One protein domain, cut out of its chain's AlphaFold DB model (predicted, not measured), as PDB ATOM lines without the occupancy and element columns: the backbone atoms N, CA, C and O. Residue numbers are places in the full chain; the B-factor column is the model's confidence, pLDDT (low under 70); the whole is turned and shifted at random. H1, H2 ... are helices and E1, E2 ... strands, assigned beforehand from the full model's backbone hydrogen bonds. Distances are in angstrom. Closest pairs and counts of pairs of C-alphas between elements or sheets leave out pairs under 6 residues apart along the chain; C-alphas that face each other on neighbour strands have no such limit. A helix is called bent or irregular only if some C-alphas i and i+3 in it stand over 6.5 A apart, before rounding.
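AT A GLANCE: This is residues 3 to 127 and 192 to 211 of the 214 residues of the protein "SPASM domain-containing protein" of marine metagenome (UniProt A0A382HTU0). A small sheet of three parallel strands, E1, E2 and E3, is wrapped along one side by helices, H2 over E1 and E2, H3 and H4 side by side, and H5 beside edge strand E3. H6 and H7 pack on H5 at the end away from H2, H1 packs on the first residues of H2 and H3, and loop residues 76 to 81 stick out. The printed part has 145 residues with seven named helices and three named strands, in the order E1 H1 H2 E2 H3 E3 H4 H5 H6 H7, mostly helix by class. It is compact, with a radius of gyration of the C-alphas of 15.5 A, and spans 39 by 37 by 27 A.

IN THESE COORDINATES: In the sheet, E1 is residues 3 to 6, beginning at C-alpha 3 (22.908, 21.163, 5.184), E2 is residues 40 to 47, 22.5 A long, and E3 is residues 66 to 71, 13.6 A. H2 is residues 23 to 36, 20.1 A, H3 residues 49 to 62, 18.9 A, and H4 residues 86 to 99, 19.9 A. H5, residues 107 to 122, is 22.6 A long and begins at (29.563, 33.624, 7.192). H1 is residues 11 to 18, H6 residues 194 to 200, and H7 residues 202 to 210, ending at C-alpha 210 (30.279, 49.117, 10.677). H3 is irregular: C-alphas 50 and 53 are 7.7 A apart.

HOW THE PARTS SIT: E2 is the inner strand, parallel to E1 at 30 degrees, with N 5 and O 42 at 2.8 A, within hydrogen-bond range. E2 and E3 are parallel at 28 degrees, with N 47 and O 70 at 2.8 A. E1, H1 H2, E2 and E2, H3, E3 are strand-helix-strand units, parallel neighbour strands joined through helices, each with a right-handed crossover. H2, H3 and H4 on one face give two layers, helices over a sheet. H2 runs along the strands over E1 and E2, at a height over the sheet of 9.2 A. H3 and H4 touch, the same way at a shallow tilt of 4 degrees, closest at the C-alphas of Asn 52 and Ser 92, 5.6 A. H4 and H5 form a helical hairpin, opposite ways at 30 degrees, closest at the C-alphas of Met 93 and Thr 118, 5.7 A. H5, the hub, only grazes the sheet and touches H7 about perpendicular at 76 degrees, with the C-alphas of Ile 112 and Leu 209 at 6.3 A. Every O i to N i+4 pair is within hydrogen-bond range in H1, H2, H4, H5 and H6, against 6 of 10 in H3 and 2 of 5 in H7, where 4 of 6 O i to N i+3 pairs are.

THE WHOLE: The C-alphas of Pro 21 and Phe 203, the two farthest apart, are 44.9 A apart. Residues 128 to 191 are not printed, and C-alphas 127 and 192 are 17.9 A apart across the cut. E3 to H4 is a long link of 14 residues. Mean pLDDT of the printed part is 91.8, and residues 75 to 84 are under 70.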
ATOM      1  N   VAL A   3      24.240  21.519   4.686       96.00
ATOM      2  CA  VAL A   3      22.908  21.163   5.184       96.00
ATOM      3  C   VAL A   3      22.570  22.073   6.355       96.00
ATOM      4  O   VAL A   3      23.357  22.213   7.287       96.00
ATOM      5  N   THR A   4      21.386  22.673   6.321       96.31
ATOM      6  CA  THR A   4      20.869  23.473   7.432       96.31
ATOM      7  C   THR A   4      19.673  22.751   8.031       96.31
ATOM      8  O   THR A   4      18.686  22.514   7.338       96.31
ATOM      9  N   ILE A   5      19.759  22.397   9.309       98.00
ATOM     10  CA  ILE A   5      18.676  21.759  10.060       98.00
ATOM     11  C   ILE A   5      17.933  22.841  10.833       98.00
ATOM     12  O   ILE A   5      18.535  23.589  11.598       98.00
ATOM     13  N   SER A   6      16.625  22.937  10.645       97.25
ATOM     14  CA  SER A   6      15.809  23.872  11.413       97.25
ATOM     15  C   SER A   6      15.788  23.516  12.901       97.25
ATOM     16  O   SER A   6      15.402  22.406  13.262       97.25
ATOM     17  N   LEU A   7      16.152  24.472  13.756       97.75
ATOM     18  CA  LEU A   7      16.117  24.361  15.211       97.75
ATOM     19  C   LEU A   7      15.772  25.728  15.817       97.75
ATOM     20  O   LEU A   7      16.547  26.675  15.719       97.75
ATOM     21  N   ASP A   8      14.607  25.820  16.454       97.19
ATOM     22  CA  ASP A   8      14.025  27.103  16.888       97.19
ATOM     23  C   ASP A   8      14.032  27.312  18.398       97.19
ATOM     24  O   ASP A   8      13.493  28.305  18.875       97.19
ATOM     25  N   GLY A   9      14.608  26.386  19.154       96.69
ATOM     26  CA  GLY A   9      14.600  26.434  20.604       96.69
ATOM     27  C   GLY A   9      15.223  25.200  21.229       96.69
ATOM     28  O   GLY A   9      15.791  24.346  20.539       96.69
ATOM     29  N   ASP A  10      15.079  25.102  22.545       96.44
ATOM     30  CA  ASP A  10      15.260  23.845  23.259       96.44
ATOM     31  C   ASP A  10      14.164  22.836  22.876       96.44
ATOM     32  O   ASP A  10      13.308  23.102  22.029       96.44
ATOM     33  N   LYS A  11      14.203  21.653  23.489       97.00
ATOM     34  CA  LYS A  11      13.260  20.575  23.196       97.00
ATOM     35  C   LYS A  11      11.801  21.021  23.275       97.00
ATOM     36  O   LYS A  11      11.027  20.721  22.370       97.00
ATOM     37  N   GLU A  12      11.430  21.704  24.354       96.44
ATOM     38  CA  GLU A  12      10.043  22.093  24.592       96.44
ATOM     39  C   GLU A  12       9.591  23.128  23.559       96.44
ATOM     40  O   GLU A  12       8.559  22.946  22.908       96.44
ATOM     41  N   ILE A  13      10.390  24.180  23.363       96.75
ATOM     42  CA  ILE A  13      10.058  25.271  22.444       96.75
ATOM     43  C   ILE A  13      10.032  24.770  21.001       96.75
ATOM     44  O   ILE A  13       9.085  25.056  20.270       96.75
ATOM     45  N   HIS A  14      11.038  24.000  20.578       97.44
ATOM     46  CA  HIS A  14      11.139  23.549  19.194       97.44
ATOM     47  C   HIS A  14       9.996  22.608  18.807       97.44
ATOM     48  O   HIS A  14       9.363  22.825  17.773       97.44
ATOM     49  N   ASP A  15       9.694  21.600  19.632       98.00
ATOM     50  CA  ASP A  15       8.600  20.665  19.356       98.00
ATOM     51  C   ASP A  15       7.242  21.380  19.357       98.00
ATOM     52  O   ASP A  15       6.402  21.095  18.498       98.00
ATOM     53  N   ARG A  16       7.040  22.342  20.273       96.50
ATOM     54  CA  ARG A  16       5.820  23.160  20.345       96.50
ATOM     55  C   ARG A  16       5.645  24.020  19.096       96.50
ATOM     56  O   ARG A  16       4.600  23.936  18.457       96.50
ATOM     57  N   VAL A  17       6.657  24.810  18.731       93.38
ATOM     58  CA  VAL A  17       6.616  25.722  17.572       93.38
ATOM     59  C   VAL A  17       6.467  24.949  16.261       93.38
ATOM     60  O   VAL A  17       5.745  25.379  15.364       93.38
ATOM     61  N   ARG A  18       7.118  23.785  16.139       94.25
ATOM     62  CA  ARG A  18       7.022  22.935  14.942       94.25
ATOM     63  C   ARG A  18       5.771  22.059  14.917       94.25
ATOM     64  O   ARG A  18       5.440  21.540  13.854       94.25
ATOM     65  N   GLY A  19       5.092  21.878  16.051       95.69
ATOM     66  CA  GLY A  19       3.911  21.022  16.177       95.69
ATOM     67  C   GLY A  19       4.205  19.527  16.013       95.69
ATOM     68  O   GLY A  19       3.306  18.763  15.662       95.69
ATOM     69  N   VAL A  20       5.453  19.100  16.231       96.50
ATOM     70  CA  VAL A  20       5.895  17.711  16.033       96.50
ATOM     71  C   VAL A  20       6.615  17.224  17.294       96.50
ATOM     72  O   VAL A  20       7.770  17.583  17.508       96.50
ATOM     73  N   PRO A  21       5.972  16.384  18.126       97.19
ATOM     74  CA  PRO A  21       6.620  15.797  19.297       97.19
ATOM     75  C   PRO A  21       7.830  14.920  18.932       97.19
ATOM     76  O   PRO A  21       7.760  14.082  18.024       97.19
ATOM     77  N   GLY A  22       8.929  15.084  19.669       97.62
ATOM     78  CA  GLY A  22      10.201  14.391  19.464       97.62
ATOM     79  C   GLY A  22      10.967  14.853  18.222       97.62
ATOM     80  O   GLY A  22      11.775  14.087  17.688       97.62
ATOM     81  N   ASN A  23      10.673  16.045  17.690       98.00
ATOM     82  CA  ASN A  23      11.369  16.575  16.520       98.00
ATOM     83  C   ASN A  23      12.760  17.087  16.889       98.00
ATOM     84  O   ASN A  23      13.712  16.848  16.147       98.00
ATOM     85  N   TYR A  24      12.896  17.711  18.059       98.38
ATOM     86  CA  TYR A  24      14.168  18.199  18.577       98.38
ATOM     87  C   TYR A  24      15.234  17.097  18.604       98.38
ATOM     88  O   TYR A  24      16.312  17.268  18.035       98.38
ATOM     89  N   GLU A  25      14.930  15.931  19.186       98.38
ATOM     90  CA  GLU A  25      15.880  14.813  19.243       98.38
ATOM     91  C   GLU A  25      16.279  14.309  17.859       98.38
ATOM     92  O   GLU A  25      17.437  13.954  17.647       98.38
ATOM     93  N   LYS A  26      15.338  14.288  16.908       98.31
ATOM     94  CA  LYS A  26      15.626  13.890  15.526       98.31
ATOM     95  C   LYS A  26      16.556  14.894  14.850       98.31
ATOM     96  O   LYS A  26      17.495  14.476  14.179       98.31
ATOM     97  N   CYS A  27      16.328  16.193  15.052       98.19
ATOM     98  CA  CYS A  27      17.186  17.257  14.537       98.19
ATOM     99  C   CYS A  27      18.610  17.160  15.105       98.19
ATOM    100  O   CYS A  27      19.570  17.216  14.337       98.19
ATOM    101  N   VAL A  28      18.749  16.962  16.420       98.06
ATOM    102  CA  VAL A  28      20.057  16.812  17.081       98.06
ATOM    103  C   VAL A  28      20.768  15.532  16.636       98.06
ATOM    104  O   VAL A  28      21.937  15.581  16.262       98.06
ATOM    105  N   GLY A  29      20.060  14.400  16.593       98.31
ATOM    106  CA  GLY A  29      20.625  13.135  16.118       98.31
ATOM    107  C   GLY A  29      21.108  13.220  14.667       98.31
ATOM    108  O   GLY A  29      22.231  12.821  14.366       98.31
ATOM    109  N   LEU A  30      20.304  13.823  13.780       98.12
ATOM    110  CA  LEU A  30      20.684  14.046  12.383       98.12
ATOM    111  C   LEU A  30      21.914  14.955  12.267       98.12
ATOM    112  O   LEU A  30      22.794  14.685  11.451       98.12
ATOM    113  N   PHE A  31      21.985  16.020  13.067       98.12
ATOM    114  CA  PHE A  31      23.141  16.911  13.090       98.12
ATOM    115  C   PHE A  31      24.425  16.147  13.427       98.12
ATOM    116  O   PHE A  31      25.419  16.253  12.705       98.12
ATOM    117  N   ASP A  32      24.394  15.337  14.487       97.88
ATOM    118  CA  ASP A  32      25.545  14.549  14.919       97.88
ATOM    119  C   ASP A  32      25.955  13.512  13.868       97.88
ATOM    120  O   ASP A  32      27.145  13.353  13.586       97.88
ATOM    121  N   ASP A  33      24.991  12.831  13.251       98.31
ATOM    122  CA  ASP A  33      25.264  11.820  12.230       98.31
ATOM    123  C   ASP A  33      25.846  12.430  10.949       98.31
ATOM    124  O   ASP A  33      26.836  11.914  10.425       98.31
ATOM    125  N   LEU A  34      25.322  13.574  10.493       97.81
ATOM    126  CA  LEU A  34      25.880  14.317   9.357       97.81
ATOM    127  C   LEU A  34      27.298  14.820   9.651       97.81
ATOM    128  O   LEU A  34      28.186  14.722   8.797       97.81
ATOM    129  N   LYS A  35      27.542  15.304  10.871       96.06
ATOM    130  CA  LYS A  35      28.863  15.778  11.286       96.06
ATOM    131  C   LYS A  35      29.893  14.645  11.325       96.06
ATOM    132  O   LYS A  35      31.015  14.843  10.859       96.06
ATOM    133  N   LYS A  36      29.524  13.451  11.815       97.50
ATOM    134  CA  LYS A  36      30.408  12.263  11.853       97.50
ATOM    135  C   LYS A  36      30.886  11.832  10.466       97.50
ATOM    136  O   LYS A  36      32.025  11.396  10.334       97.50
ATOM    137  N   ILE A  37      30.042  11.965   9.442       97.12
ATOM    138  CA  ILE A  37      30.394  11.614   8.057       97.12
ATOM    139  C   ILE A  37      31.033  12.780   7.278       97.12
ATOM    140  O   ILE A  37      31.267  12.662   6.078       97.12
ATOM    141  N   GLY A  38      31.320  13.906   7.943       95.94
ATOM    142  CA  GLY A  38      32.020  15.047   7.352       95.94
ATOM    143  C   GLY A  38      31.153  15.970   6.488       95.94
ATOM    144  O   GLY A  38      31.696  16.746   5.700       95.94
ATOM    145  N   VAL A  39      29.821  15.919   6.611       96.50
ATOM    146  CA  VAL A  39      28.938  16.900   5.960       96.50
ATOM    147  C   VAL A  39      29.026  18.230   6.708       96.50
ATOM    148  O   VAL A  39      28.946  18.275   7.934       96.50
ATOM    149  N   ASN A  40      29.167  19.332   5.966       93.94
ATOM    150  CA  ASN A  40      29.052  20.670   6.536       93.94
ATOM    151  C   ASN A  40      27.587  20.905   6.927       93.94
ATOM    152  O   ASN A  40      26.739  21.121   6.059       93.94
ATOM    153  N   VAL A  41      27.294  20.797   8.220       96.62
ATOM    154  CA  VAL A  41      25.946  20.893   8.775       96.62
ATOM    155  C   VAL A  41      25.883  22.000   9.820       96.62
ATOM    156  O   VAL A  41      26.759  22.106  10.676       96.62
ATOM    157  N   ASN A  42      24.830  22.809   9.750       96.56
ATOM    158  CA  ASN A  42      24.536  23.879  10.696       96.56
ATOM    159  C   ASN A  42      23.067  23.822  11.120       96.56
ATOM    160  O   ASN A  42      22.233  23.219  10.447       96.56
ATOM    161  N   TYR A  43      22.741  24.497  12.212       97.75
ATOM    162  CA  TYR A  43      21.369  24.817  12.563       97.75
ATOM    163  C   TYR A  43      20.929  26.134  11.925       97.75
ATOM    164  O   TYR A  43      21.725  27.068  11.760       97.75
ATOM    165  N   GLY A  44      19.643  26.198  11.597       97.44
ATOM    166  CA  GLY A  44      18.946  27.412  11.209       97.44
ATOM    167  C   GLY A  44      17.833  27.742  12.194       97.44
ATOM    168  O   GLY A  44      17.046  26.856  12.517       97.44
ATOM    169  N   ILE A  45      17.755  28.995  12.637       97.56
ATOM    170  CA  ILE A  45      16.725  29.481  13.563       97.56
ATOM    171  C   ILE A  45      15.776  30.454  12.861       97.56
ATOM    172  O   ILE A  45      16.216  31.366  12.153       97.56
ATOM    173  N   THR A  46      14.473  30.286  13.081       96.44
ATOM    174  CA  THR A  46      13.449  31.277  12.739       96.44
ATOM    175  C   THR A  46      13.066  32.049  13.999       96.44
ATOM    176  O   THR A  46      12.394  31.535  14.890       96.44
ATOM    177  N   VAL A  47      13.520  33.297  14.093       96.50
ATOM    178  CA  VAL A  47      13.238  34.199  15.216       96.50
ATOM    179  C   VAL A  47      11.762  34.588  15.223       96.50
ATOM    180  O   VAL A  47      11.217  35.038  14.214       96.50
ATOM    181  N   SER A  48      11.130  34.424  16.379       94.19
ATOM    182  CA  SER A  48       9.739  34.789  16.646       94.19
ATOM    183  C   SER A  48       9.583  35.192  18.114       94.19
ATOM    184  O   SER A  48      10.521  35.081  18.903       94.19
ATOM    185  N   GLU A  49       8.396  35.647  18.502       92.62
ATOM    186  CA  GLU A  49       8.083  35.908  19.911       92.62
ATOM    187  C   GLU A  49       8.200  34.654  20.797       92.62
ATOM    188  O   GLU A  49       8.648  34.738  21.938       92.62
ATOM    189  N   GLU A  50       7.909  33.478  20.235       94.12
ATOM    190  CA  GLU A  50       7.898  32.188  20.933       94.12
ATOM    191  C   GLU A  50       9.275  31.742  21.449       94.12
ATOM    192  O   GLU A  50       9.352  30.988  22.420       94.12
ATOM    193  N   ASN A  51      10.365  32.177  20.805       96.56
ATOM    194  CA  ASN A  51      11.724  31.740  21.134       96.56
ATOM    195  C   ASN A  51      12.648  32.848  21.651       96.56
ATOM    196  O   ASN A  51      13.842  32.599  21.823       96.56
ATOM    197  N   ASN A  52      12.115  34.032  21.973       97.00
ATOM    198  CA  ASN A  52      12.911  35.142  22.506       97.00
ATOM    199  C   ASN A  52      13.673  34.744  23.784       97.00
ATOM    200  O   ASN A  52      14.887  34.935  23.881       97.00
ATOM    201  N   ASP A  53      12.984  34.089  24.716       96.75
ATOM    202  CA  ASP A  53      13.554  33.619  25.978       96.75
ATOM    203  C   ASP A  53      14.733  32.655  25.771       96.75
ATOM    204  O   ASP A  53      15.779  32.778  26.417       96.75
ATOM    205  N   PHE A  54      14.583  31.713  24.836       97.31
ATOM    206  CA  PHE A  54      15.651  30.795  24.444       97.31
ATOM    207  C   PHE A  54      16.825  31.545  23.815       97.31
ATOM    208  O   PHE A  54      17.979  31.283  24.160       97.31
ATOM    209  N   ILE A  55      16.549  32.503  22.924       98.12
ATOM    210  CA  ILE A  55      17.586  33.289  22.255       98.12
ATOM    211  C   ILE A  55      18.446  34.022  23.290       98.12
ATOM    212  O   ILE A  55      19.668  33.942  23.218       98.12
ATOM    213  N   HIS A  56      17.856  34.663  24.301       97.88
ATOM    214  CA  HIS A  56      18.647  35.373  25.316       97.88
ATOM    215  C   HIS A  56      19.447  34.458  26.246       97.88
ATOM    216  O   HIS A  56      20.528  34.842  26.698       97.88
ATOM    217  N   LYS A  57      18.925  33.270  26.563       97.06
ATOM    218  CA  LYS A  57      19.524  32.362  27.558       97.06
ATOM    219  C   LYS A  57      20.548  31.400  26.948       97.06
ATOM    220  O   LYS A  57      21.590  31.134  27.550       97.06
ATOM    221  N   GLU A  58      20.270  30.892  25.751       96.56
ATOM    222  CA  GLU A  58      20.933  29.702  25.206       96.56
ATOM    223  C   GLU A  58      21.652  29.940  23.871       96.56
ATOM    224  O   GLU A  58      22.642  29.256  23.594       96.56
ATOM    225  N   TYR A  59      21.255  30.946  23.074       97.06
ATOM    226  CA  TYR A  59      21.866  31.206  21.759       97.06
ATOM    227  C   TYR A  59      23.390  31.326  21.834       97.06
ATOM    228  O   TYR A  59      24.101  30.742  21.015       97.06
ATOM    229  N   PHE A  60      23.919  32.032  22.842       97.06
ATOM    230  CA  PHE A  60      25.364  32.210  22.987       97.06
ATOM    231  C   PHE A  60      26.115  30.873  23.058       97.06
ATOM    232  O   PHE A  60      27.208  30.768  22.504       97.06
ATOM    233  N   LYS A  61      25.545  29.837  23.686       96.94
ATOM    234  CA  LYS A  61      26.159  28.500  23.768       96.94
ATOM    235  C   LYS A  61      26.152  27.792  22.409       96.94
ATOM    236  O   LYS A  61      27.060  27.020  22.118       96.94
ATOM    237  N   MET A  62      25.169  28.104  21.564       95.69
ATOM    238  CA  MET A  62      24.949  27.494  20.249       95.69
ATOM    239  C   MET A  62      25.459  28.336  19.069       95.69
ATOM    240  O   MET A  62      25.353  27.898  17.925       95.69
ATOM    241  N   ARG A  63      26.059  29.509  19.312       95.56
ATOM    242  CA  ARG A  63      26.495  30.486  18.286       95.56
ATOM    243  C   ARG A  63      27.462  29.953  17.216       95.56
ATOM    244  O   ARG A  63      27.618  30.567  16.167       95.56
ATOM    245  N   HIS A  64      28.149  28.844  17.494       95.44
ATOM    246  CA  HIS A  64      29.039  28.174  16.535       95.44
ATOM    247  C   HIS A  64      28.319  27.122  15.684       95.44
ATOM    248  O   HIS A  64      28.866  26.658  14.693       95.44
ATOM    249  N   SER A  65      27.108  26.719  16.063       95.56
ATOM    250  CA  SER A  65      26.308  25.728  15.336       95.56
ATOM    251  C   SER A  65      25.103  26.354  14.645       95.56
ATOM    252  O   SER A  65      24.699  25.859  13.602       95.56
ATOM    253  N   ILE A  66      24.544  27.448  15.169       96.50
ATOM    254  CA  ILE A  66      23.488  28.217  14.500       96.50
ATOM    255  C   ILE A  66      24.141  29.195  13.518       96.50
ATOM    256  O   ILE A  66      24.765  30.167  13.940       96.50
ATOM    257  N   LYS A  67      24.004  28.919  12.215       95.44
ATOM    258  CA  LYS A  67      24.632  29.691  11.120       95.44
ATOM    259  C   LYS A  67      23.661  30.177  10.054       95.44
ATOM    260  O   LYS A  67      24.088  30.809   9.101       95.44
ATOM    261  N   ALA A  68      22.379  29.864  10.191       95.75
ATOM    262  CA  ALA A  68      21.332  30.473   9.390       95.75
ATOM    263  C   ALA A  68      20.328  31.118  10.340       95.75
ATOM    264  O   ALA A  68      19.799  30.465  11.240       95.75
ATOM    265  N   VAL A  69      20.078  32.403  10.166       96.56
ATOM    266  CA  VAL A  69      19.143  33.158  10.990       96.56
ATOM    267  C   VAL A  69      18.119  33.771  10.058       96.56
ATOM    268  O   VAL A  69      18.450  34.405   9.067       96.56
ATOM    269  N   THR A  70      16.852  33.586  10.381       94.75
ATOM    270  CA  THR A  70      15.761  34.318   9.751       94.75
ATOM    271  C   THR A  70      14.761  34.724  10.823       94.75
ATOM    272  O   THR A  70      14.968  34.446  12.002       94.75
ATOM    273  N   PHE A  71      13.687  35.399  10.449       93.94
ATOM    274  CA  PHE A  71      12.626  35.803  11.363       93.94
ATOM    275  C   PHE A  71      11.274  35.559  10.704       93.94
ATOM    276  O   PHE A  71      11.204  35.391   9.489       93.94
ATOM    277  N   VAL A  72      10.208  35.509  11.496       89.50
ATOM    278  CA  VAL A  72       8.854  35.377  10.954       89.50
ATOM    279  C   VAL A  72       8.497  36.637  10.165       89.50
ATOM    280  O   VAL A  72       8.492  37.753  10.690       89.50
ATOM    281  N   HIS A  73       8.189  36.461   8.883       81.94
ATOM    282  CA  HIS A  73       7.606  37.512   8.056       81.94
ATOM    283  C   HIS A  73       6.083  37.471   8.214       81.94
ATOM    284  O   HIS A  73       5.444  36.474   7.883       81.94
ATOM    285  N   ASP A  74       5.521  38.553   8.742       71.19
ATOM    286  CA  ASP A  74       4.095  38.880   8.695       71.19
ATOM    287  C   ASP A  74       3.846  39.905   7.582       71.19
ATOM    288  O   ASP A  74       4.813  40.394   7.004       71.19
ATOM    289  N   ASP A  75       2.564  40.187   7.313       56.94
ATOM    290  CA  ASP A  75       2.029  41.261   6.464       56.94
ATOM    291  C   ASP A  75       2.631  41.440   5.048       56.94
ATOM    292  O   ASP A  75       3.799  41.222   4.752       56.94
ATOM    293  N   GLY A  76       1.775  41.794   4.085       54.97
ATOM    294  CA  GLY A  76       2.153  42.019   2.679       54.97
ATOM    295  C   GLY A  76       2.485  40.753   1.868       54.97
ATOM    296  O   GLY A  76       2.073  40.639   0.717       54.97
ATOM    297  N   ILE A  77       3.173  39.781   2.464       60.06
ATOM    298  CA  ILE A  77       3.614  38.541   1.817       60.06
ATOM    299  C   ILE A  77       2.557  37.429   1.889       60.06
ATOM    300  O   ILE A  77       2.292  36.744   0.906       60.06
ATOM    301  N   TYR A  78       1.965  37.234   3.070       53.31
ATOM    302  CA  TYR A  78       1.029  36.137   3.338       53.31
ATOM    303  C   TYR A  78      -0.445  36.563   3.292       53.31
ATOM    304  O   TYR A  78      -1.319  35.743   3.570       53.31
ATOM    305  N   LEU A  79      -0.726  37.835   2.964       52.69
ATOM    306  CA  LEU A  79      -2.075  38.428   2.917       52.69
ATOM    307  C   LEU A  79      -2.934  38.136   4.174       52.69
ATOM    308  O   LEU A  79      -4.163  38.166   4.114       52.69
ATOM    309  N   LYS A  80      -2.297  37.838   5.313       50.34
ATOM    310  CA  LYS A  80      -2.922  37.554   6.607       50.34
ATOM    311  C   LYS A  80      -2.291  38.439   7.670       50.34
ATOM    312  O   LYS A  80      -1.075  38.389   7.843       50.34
ATOM    313  N   GLU A  81      -3.138  39.161   8.401       51.12
ATOM    314  CA  GLU A  81      -2.761  39.891   9.613       51.12
ATOM    315  C   GLU A  81      -2.421  38.891  10.724       51.12
ATOM    316  O   GLU A  81      -3.257  38.529  11.554       51.12
ATOM    317  N   ASN A  82      -1.182  38.411  10.738       55.41
ATOM    318  CA  ASN A  82      -0.611  37.817  11.937       55.41
ATOM    319  C   ASN A  82       0.146  38.936  12.646       55.41
ATOM    320  O   ASN A  82       1.188  39.368  12.166       55.41
ATOM    321  N   LYS A  83      -0.381  39.420  13.775       58.00
ATOM    322  CA  LYS A  83       0.321  40.399  14.612       58.00
ATOM    323  C   LYS A  83       1.519  39.716  15.268       58.00
ATOM    324  O   LYS A  83       1.384  39.227  16.382       58.00
ATOM    325  N   SER A  84       2.655  39.649  14.578       67.81
ATOM    326  CA  SER A  84       3.904  39.258  15.225       67.81
ATOM    327  C   SER A  84       4.475  40.461  15.972       67.81
ATOM    328  O   SER A  84       4.470  41.592  15.460       67.81
ATOM    329  N   ASP A  85       4.963  40.244  17.192       81.75
ATOM    330  CA  ASP A  85       5.597  41.318  17.943       81.75
ATOM    331  C   ASP A  85       6.972  41.664  17.341       81.75
ATOM    332  O   ASP A  85       8.015  41.056  17.614       81.75
ATOM    333  N   THR A  86       6.968  42.681  16.476       87.44
ATOM    334  CA  THR A  86       8.176  43.197  15.823       87.44
ATOM    335  C   THR A  86       9.203  43.723  16.831       87.44
ATOM    336  O   THR A  86      10.398  43.681  16.532       87.44
ATOM    337  N   GLU A  87       8.791  44.183  18.015       92.06
ATOM    338  CA  GLU A  87       9.713  44.670  19.045       92.06
ATOM    339  C   GLU A  87      10.446  43.506  19.723       92.06
ATOM    340  O   GLU A  87      11.674  43.555  19.843       92.06
ATOM    341  N   ILE A  88       9.735  42.423  20.055       93.81
ATOM    342  CA  ILE A  88      10.331  41.195  20.616       93.81
ATOM    343  C   ILE A  88      11.298  40.545  19.617       93.81
ATOM    344  O   ILE A  88      12.406  40.136  19.989       93.81
ATOM    345  N   MET A  89      10.921  40.476  18.335       94.50
ATOM    346  CA  MET A  89      11.814  39.962  17.292       94.50
ATOM    347  C   MET A  89      13.039  40.854  17.101       94.50
ATOM    348  O   MET A  89      14.151  40.347  16.948       94.50
ATOM    349  N   LEU A  90      12.859  42.178  17.111       95.56
ATOM    350  CA  LEU A  90      13.968  43.120  17.001       95.56
ATOM    351  C   LEU A  90      14.964  42.924  18.149       95.56
ATOM    352  O   LEU A  90      16.167  42.870  17.902       95.56
ATOM    353  N   ASP A  91      14.479  42.794  19.380       96.88
ATOM    354  CA  ASP A  91      15.301  42.528  20.559       96.88
ATOM    355  C   ASP A  91      16.096  41.210  20.434       96.88
ATOM    356  O   ASP A  91      17.326  41.209  20.554       96.88
ATOM    357  N   SER A  92      15.433  40.119  20.043       97.56
ATOM    358  CA  SER A  92      16.091  38.841  19.728       97.56
ATOM    359  C   SER A  92      17.154  38.970  18.632       97.56
ATOM    360  O   SER A  92      18.279  38.485  18.779       97.56
ATOM    361  N   MET A  93      16.847  39.682  17.545       97.12
ATOM    362  CA  MET A  93      17.794  39.915  16.455       97.12
ATOM    363  C   MET A  93      18.991  40.761  16.899       97.12
ATOM    364  O   MET A  93      20.116  40.478  16.480       97.12
ATOM    365  N   LYS A  94      18.799  41.757  17.779       97.06
ATOM    366  CA  LYS A  94      19.907  42.519  18.385       97.06
ATOM    367  C   LYS A  94      20.796  41.613  19.237       97.06
ATOM    368  O   LYS A  94      22.022  41.731  19.148       97.06
ATOM    369  N   HIS A  95      20.205  40.711  20.027       97.62
ATOM    370  CA  HIS A  95      20.952  39.741  20.830       97.62
ATOM    371  C   HIS A  95      21.803  38.826  19.938       97.62
ATOM    372  O   HIS A  95      23.017  38.720  20.131       97.62
ATOM    373  N   ILE A  96      21.198  38.242  18.899       97.56
ATOM    374  CA  ILE A  96      21.892  37.398  17.920       97.56
ATOM    375  C   ILE A  96      23.018  38.177  17.235       97.56
ATOM    376  O   ILE A  96      24.159  37.720  17.237       97.56
ATOM    377  N   ALA A  97      22.752  39.380  16.719       96.25
ATOM    378  CA  ALA A  97      23.747  40.208  16.033       96.25
ATOM    379  C   ALA A  97      24.952  40.576  16.918       96.25
ATOM    380  O   ALA A  97      26.062  40.761  16.415       96.25
ATOM    381  N   LYS A  98      24.742  40.709  18.233       95.94
ATOM    382  CA  LYS A  98      25.801  40.979  19.213       95.94
ATOM    383  C   LYS A  98      26.668  39.748  19.493       95.94
ATOM    384  O   LYS A  98      27.852  39.903  19.785       95.94
ATOM    385  N   HIS A  99      26.084  38.555  19.432       96.75
ATOM    386  CA  HIS A  99      26.709  37.303  19.866       96.75
ATOM    387  C   HIS A  99      27.030  36.325  18.723       96.75
ATOM    388  O   HIS A  99      27.547  35.239  18.985       96.75
ATOM    389  N   TYR A 100      26.734  36.684  17.472       96.75
ATOM    390  CA  TYR A 100      27.023  35.876  16.287       96.75
ATOM    391  C   TYR A 100      28.529  35.628  16.138       96.75
ATOM    392  O   TYR A 100      29.326  36.564  16.202       96.75
ATOM    393  N   SER A 101      28.912  34.365  15.934       95.56
ATOM    394  CA  SER A 101      30.302  33.989  15.663       95.56
ATOM    395  C   SER A 101      30.516  33.839  14.168       95.56
ATOM    396  O   SER A 101      29.775  33.099  13.524       95.56
ATOM    397  N   ILE A 102      31.539  34.506  13.637       94.75
ATOM    398  CA  ILE A 102      31.994  34.337  12.256       94.75
ATOM    399  C   ILE A 102      33.181  33.380  12.294       94.75
ATOM    400  O   ILE A 102      34.284  33.773  12.673       94.75
ATOM    401  N   ASP A 103      32.948  32.130  11.907       91.38
ATOM    402  CA  ASP A 103      33.978  31.086  11.923       91.38
ATOM    403  C   ASP A 103      34.630  30.913  10.535       91.38
ATOM    404  O   ASP A 103      35.699  30.315  10.407       91.38
ATOM    405  N   SER A 104      34.021  31.479   9.484       90.06
ATOM    406  CA  SER A 104      34.509  31.434   8.101       90.06
ATOM    407  C   SER A 104      34.155  32.699   7.305       90.06
ATOM    408  O   SER A 104      33.200  33.405   7.620       90.06
ATOM    409  N   ILE A 105      34.892  32.980   6.221       87.50
ATOM    410  CA  ILE A 105      34.629  34.145   5.346       87.50
ATOM    411  C   ILE A 105      33.222  34.082   4.733       87.50
ATOM    412  O   ILE A 105      32.568  35.114   4.583       87.50
ATOM    413  N   SER A 106      32.719  32.883   4.423       85.50
ATOM    414  CA  SER A 106      31.358  32.692   3.905       85.50
ATOM    415  C   SER A 106      30.270  33.179   4.865       85.50
ATOM    416  O   SER A 106      29.212  33.611   4.414       85.50
ATOM    417  N   GLU A 107      30.526  33.181   6.176       92.06
ATOM    418  CA  GLU A 107      29.563  33.624   7.192       92.06
ATOM    419  C   GLU A 107      29.486  35.150   7.331       92.06
ATOM    420  O   GLU A 107      28.601  35.655   8.018       92.06
ATOM    421  N   ILE A 108      30.357  35.909   6.655       93.69
ATOM    422  CA  ILE A 108      30.259  37.375   6.622       93.69
ATOM    423  C   ILE A 108      28.958  37.801   5.937       93.69
ATOM    424  O   ILE A 108      28.312  38.745   6.387       93.69
ATOM    425  N   VAL A 109      28.544  37.096   4.878       94.31
ATOM    426  CA  VAL A 109      27.282  37.387   4.178       94.31
ATOM    427  C   VAL A 109      26.092  37.162   5.107       94.31
ATOM    428  O   VAL A 109      25.199  38.007   5.158       94.31
ATOM    429  N   GLU A 110      26.115  36.089   5.898       95.31
ATOM    430  CA  GLU A 110      25.090  35.831   6.912       95.31
ATOM    431  C   GLU A 110      25.100  36.905   8.004       95.31
ATOM    432  O   GLU A 110      24.056  37.425   8.392       95.31
ATOM    433  N   TYR A 111      26.279  37.327   8.460       95.69
ATOM    434  CA  TYR A 111      26.372  38.391   9.451       95.69
ATOM    435  C   TYR A 111      25.804  39.720   8.928       95.69
ATOM    436  O   TYR A 111      25.075  40.413   9.643       95.69
ATOM    437  N   ILE A 112      26.061  40.059   7.657       95.88
ATOM    438  CA  ILE A 112      25.416  41.200   6.994       95.88
ATOM    439  C   ILE A 112      23.901  40.985   6.928       95.88
ATOM    440  O   ILE A 112      23.160  41.918   7.240       95.88
ATOM    441  N   HIS A 113      23.428  39.785   6.565       96.12
ATOM    442  CA  HIS A 113      22.001  39.461   6.552       96.12
ATOM    443  C   HIS A 113      21.357  39.728   7.915       96.12
ATOM    444  O   HIS A 113      20.357  40.444   7.973       96.12
ATOM    445  N   ILE A 114      21.957  39.244   9.004       96.12
ATOM    446  CA  ILE A 114      21.483  39.453  10.376       96.12
ATOM    447  C   ILE A 114      21.430  40.946  10.706       96.12
ATOM    448  O   ILE A 114      20.399  41.440  11.164       96.12
ATOM    449  N   LYS A 115      22.506  41.690  10.419       95.50
ATOM    450  CA  LYS A 115      22.569  43.136  10.674       95.50
ATOM    451  C   LYS A 115      21.494  43.888   9.897       95.50
ATOM    452  O   LYS A 115      20.767  44.677  10.495       95.50
ATOM    453  N   VAL A 116      21.367  43.644   8.592       95.19
ATOM    454  CA  VAL A 116      20.345  44.284   7.749       95.19
ATOM    455  C   VAL A 116      18.942  43.909   8.229       95.19
ATOM    456  O   VAL A 116      18.103  44.797   8.347       95.19
ATOM    457  N   SER A 117      18.711  42.654   8.620       94.94
ATOM    458  CA  SER A 117      17.449  42.217   9.228       94.94
ATOM    459  C   SER A 117      17.112  43.015  10.491       94.94
ATOM    460  O   SER A 117      15.984  43.478  10.640       94.94
ATOM    461  N   THR A 118      18.092  43.257  11.374       95.38
ATOM    462  CA  THR A 118      17.895  44.086  12.578       95.38
ATOM    463  C   THR A 118      17.448  45.505  12.216       95.38
ATOM    464  O   THR A 118      16.510  46.028  12.813       95.38
ATOM    465  N   TYR A 119      18.070  46.139  11.216       94.25
ATOM    466  CA  TYR A 119      17.636  47.468  10.765       94.25
ATOM    467  C   TYR A 119      16.267  47.447  10.088       94.25
ATOM    468  O   TYR A 119      15.515  48.408  10.231       94.25
ATOM    469  N   PHE A 120      15.958  46.393   9.332       93.06
ATOM    470  CA  PHE A 120      14.687  46.257   8.627       93.06
ATOM    471  C   PHE A 120      13.530  46.182   9.632       93.06
ATOM    472  O   PHE A 120      12.556  46.927   9.517       93.06
ATOM    473  N   LEU A 121      13.700  45.386  10.694       92.56
ATOM    474  CA  LEU A 121      12.773  45.330  11.825       92.56
ATOM    475  C   LEU A 121      12.699  46.664  12.585       92.56
ATOM    476  O   LEU A 121      11.604  47.137  12.875       92.56
ATOM    477  N   ALA A 122      13.834  47.328  12.836       93.19
ATOM    478  CA  ALA A 122      13.857  48.634  13.507       93.19
ATOM    479  C   ALA A 122      13.121  49.736  12.723       93.19
ATOM    480  O   ALA A 122      12.552  50.652  13.314       93.19
ATOM    481  N   GLN A 123      13.088  49.638  11.391       91.25
ATOM    482  CA  GLN A 123      12.313  50.527  10.520       91.25
ATOM    483  C   GLN A 123      10.850  50.095  10.363       91.25
ATOM    484  O   GLN A 123      10.131  50.679   9.553       91.25
ATOM    485  N   LYS A 124      10.393  49.102  11.137       88.56
ATOM    486  CA  LYS A 124       9.047  48.521  11.063       88.56
ATOM    487  C   LYS A 124       8.701  48.030   9.655       88.56
ATOM    488  O   LYS A 124       7.592  48.256   9.187       88.56
ATOM    489  N   LYS A 125       9.678  47.412   8.973       88.62
ATOM    490  CA  LYS A 125       9.507  46.763   7.661       88.62
ATOM    491  C   LYS A 125       8.985  47.704   6.557       88.62
ATOM    492  O   LYS A 125       8.450  47.243   5.564       88.62
ATOM    493  N   LYS A 126       9.154  49.025   6.720       85.69
ATOM    494  CA  LYS A 126       8.581  50.056   5.830       85.69
ATOM    495  C   LYS A 126       9.149  50.091   4.414       85.69
ATOM    496  O   LYS A 126       8.515  50.669   3.541       85.69
ATOM    497  N   SER A 127      10.377  49.619   4.238       87.44
ATOM    498  CA  SER A 127      11.046  49.550   2.944       87.44
ATOM    499  C   SER A 127      12.215  48.582   3.003       87.44
ATOM    500  O   SER A 127      12.805  48.327   4.066       87.44
ATOM    501  N   CYS A 192      16.633  33.289   1.978       90.38
ATOM    502  CA  CYS A 192      16.632  32.651   0.655       90.38
ATOM    503  C   CYS A 192      17.057  33.595  -0.488       90.38
ATOM    504  O   CYS A 192      17.579  33.131  -1.498       90.38
ATOM    505  N   TYR A 193      16.834  34.907  -0.345       93.50
ATOM    506  CA  TYR A 193      17.057  35.892  -1.416       93.50
ATOM    507  C   TYR A 193      18.085  36.959  -1.038       93.50
ATOM    508  O   TYR A 193      18.852  37.424  -1.882       93.50
ATOM    509  N   SER A 194      18.152  37.334   0.240       94.44
ATOM    510  CA  SER A 194      19.010  38.421   0.694       94.44
ATOM    511  C   SER A 194      20.509  38.207   0.478       94.44
ATOM    512  O   SER A 194      21.167  39.211   0.217       94.44
ATOM    513  N   PRO A 195      21.096  36.986   0.544       94.12
ATOM    514  CA  PRO A 195      22.518  36.815   0.252       94.12
ATOM    515  C   PRO A 195      22.874  37.317  -1.151       94.12
ATOM    516  O   PRO A 195      23.894  37.977  -1.331       94.12
ATOM    517  N   TYR A 196      21.997  37.092  -2.133       94.75
ATOM    518  CA  TYR A 196      22.195  37.556  -3.505       94.75
ATOM    519  C   TYR A 196      22.096  39.077  -3.616       94.75
ATOM    520  O   TYR A 196      22.980  39.698  -4.202       94.75
ATOM    521  N   SER A 197      21.109  39.696  -2.961       94.94
ATOM    522  CA  SER A 197      21.049  41.160  -2.832       94.94
ATOM    523  C   SER A 197      22.292  41.737  -2.152       94.94
ATOM    524  O   SER A 197      22.822  42.756  -2.588       94.94
ATOM    525  N   ILE A 198      22.803  41.082  -1.108       95.38
ATOM    526  CA  ILE A 198      24.013  41.517  -0.405       95.38
ATOM    527  C   ILE A 198      25.220  41.506  -1.350       95.38
ATOM    528  O   ILE A 198      25.980  42.478  -1.363       95.38
ATOM    529  N   MET A 199      25.360  40.443  -2.149       93.75
ATOM    530  CA  MET A 199      26.452  40.266  -3.110       93.75
ATOM    531  C   MET A 199      26.389  41.244  -4.291       93.75
ATOM    532  O   MET A 199      27.439  41.693  -4.742       93.75
ATOM    533  N   GLN A 200      25.195  41.604  -4.774       95.50
ATOM    534  CA  GLN A 200      25.032  42.583  -5.862       95.50
ATOM    535  C   GLN A 200      25.181  44.039  -5.401       95.50
ATOM    536  O   GLN A 200      25.494  44.915  -6.205       95.50
ATOM    537  N   HIS A 201      25.017  44.311  -4.101       94.19
ATOM    538  CA  HIS A 201      25.145  45.654  -3.519       94.19
ATOM    539  C   HIS A 201      26.318  45.766  -2.527       94.19
ATOM    540  O   HIS A 201      26.123  46.270  -1.419       94.19
ATOM    541  N   PRO A 202      27.557  45.351  -2.869       92.69
ATOM    542  CA  PRO A 202      28.625  45.116  -1.892       92.69
ATOM    543  C   PRO A 202      28.972  46.356  -1.058       92.69
ATOM    544  O   PRO A 202      29.103  46.263   0.160       92.69
ATOM    545  N   PHE A 203      29.055  47.542  -1.671       91.94
ATOM    546  CA  PHE A 203      29.366  48.783  -0.950       91.94
ATOM    547  C   PHE A 203      28.268  49.176   0.047       91.94
ATOM    548  O   PHE A 203      28.559  49.525   1.193       91.94
ATOM    549  N   LYS A 204      26.998  49.084  -0.367       91.25
ATOM    550  CA  LYS A 204      25.848  49.410   0.490       91.25
ATOM    551  C   LYS A 204      25.697  48.380   1.612       91.25
ATOM    552  O   LYS A 204      25.409  48.763   2.742       91.25
ATOM    553  N   SER A 205      25.955  47.108   1.316       92.38
ATOM    554  CA  SER A 205      25.954  45.993   2.264       92.38
ATOM    555  C   SER A 205      27.044  46.124   3.328       92.38
ATOM    556  O   SER A 205      26.748  46.065   4.520       92.38
ATOM    557  N   MET A 206      28.295  46.368   2.923       90.56
ATOM    558  CA  MET A 206      29.427  46.491   3.851       90.56
ATOM    559  C   MET A 206      29.261  47.650   4.838       90.56
ATOM    560  O   MET A 206      29.715  47.548   5.975       90.56
ATOM    561  N   ALA A 207      28.552  48.722   4.464       90.81
ATOM    562  CA  ALA A 207      28.250  49.815   5.388       90.81
ATOM    563  C   ALA A 207      27.521  49.333   6.662       90.81
ATOM    564  O   ALA A 207      27.706  49.911   7.732       90.81
ATOM    565  N   TYR A 208      26.734  48.253   6.583       86.69
ATOM    566  CA  TYR A 208      25.998  47.699   7.724       86.69
ATOM    567  C   TYR A 208      26.847  46.845   8.672       86.69
ATOM    568  O   TYR A 208      26.423  46.631   9.809       86.69
ATOM    569  N   LEU A 209      28.054  46.434   8.270       83.06
ATOM    570  CA  LEU A 209      29.020  45.814   9.185       83.06
ATOM    571  C   LEU A 209      29.510  46.814  10.237       83.06
ATOM    572  O   LEU A 209      29.685  46.462  11.400       83.06
ATOM    573  N   PHE A 210      29.694  48.074   9.833       81.00
ATOM    574  CA  PHE A 210      30.279  49.117  10.677       81.00
ATOM    575  C   PHE A 210      29.241  49.977  11.406       81.00
ATOM    576  O   PHE A 210      29.577  50.665  12.371       81.00
ATOM    577  N   LYS A 211      27.969  49.951  10.986       79.25
ATOM    578  CA  LYS A 211      26.915  50.664  11.713       79.25
ATOM    579  C   LYS A 211      26.595  49.963  13.047       79.25
ATOM    580  O   LYS A 211      26.407  48.742  13.121       79.25
TER     581      LYS A 211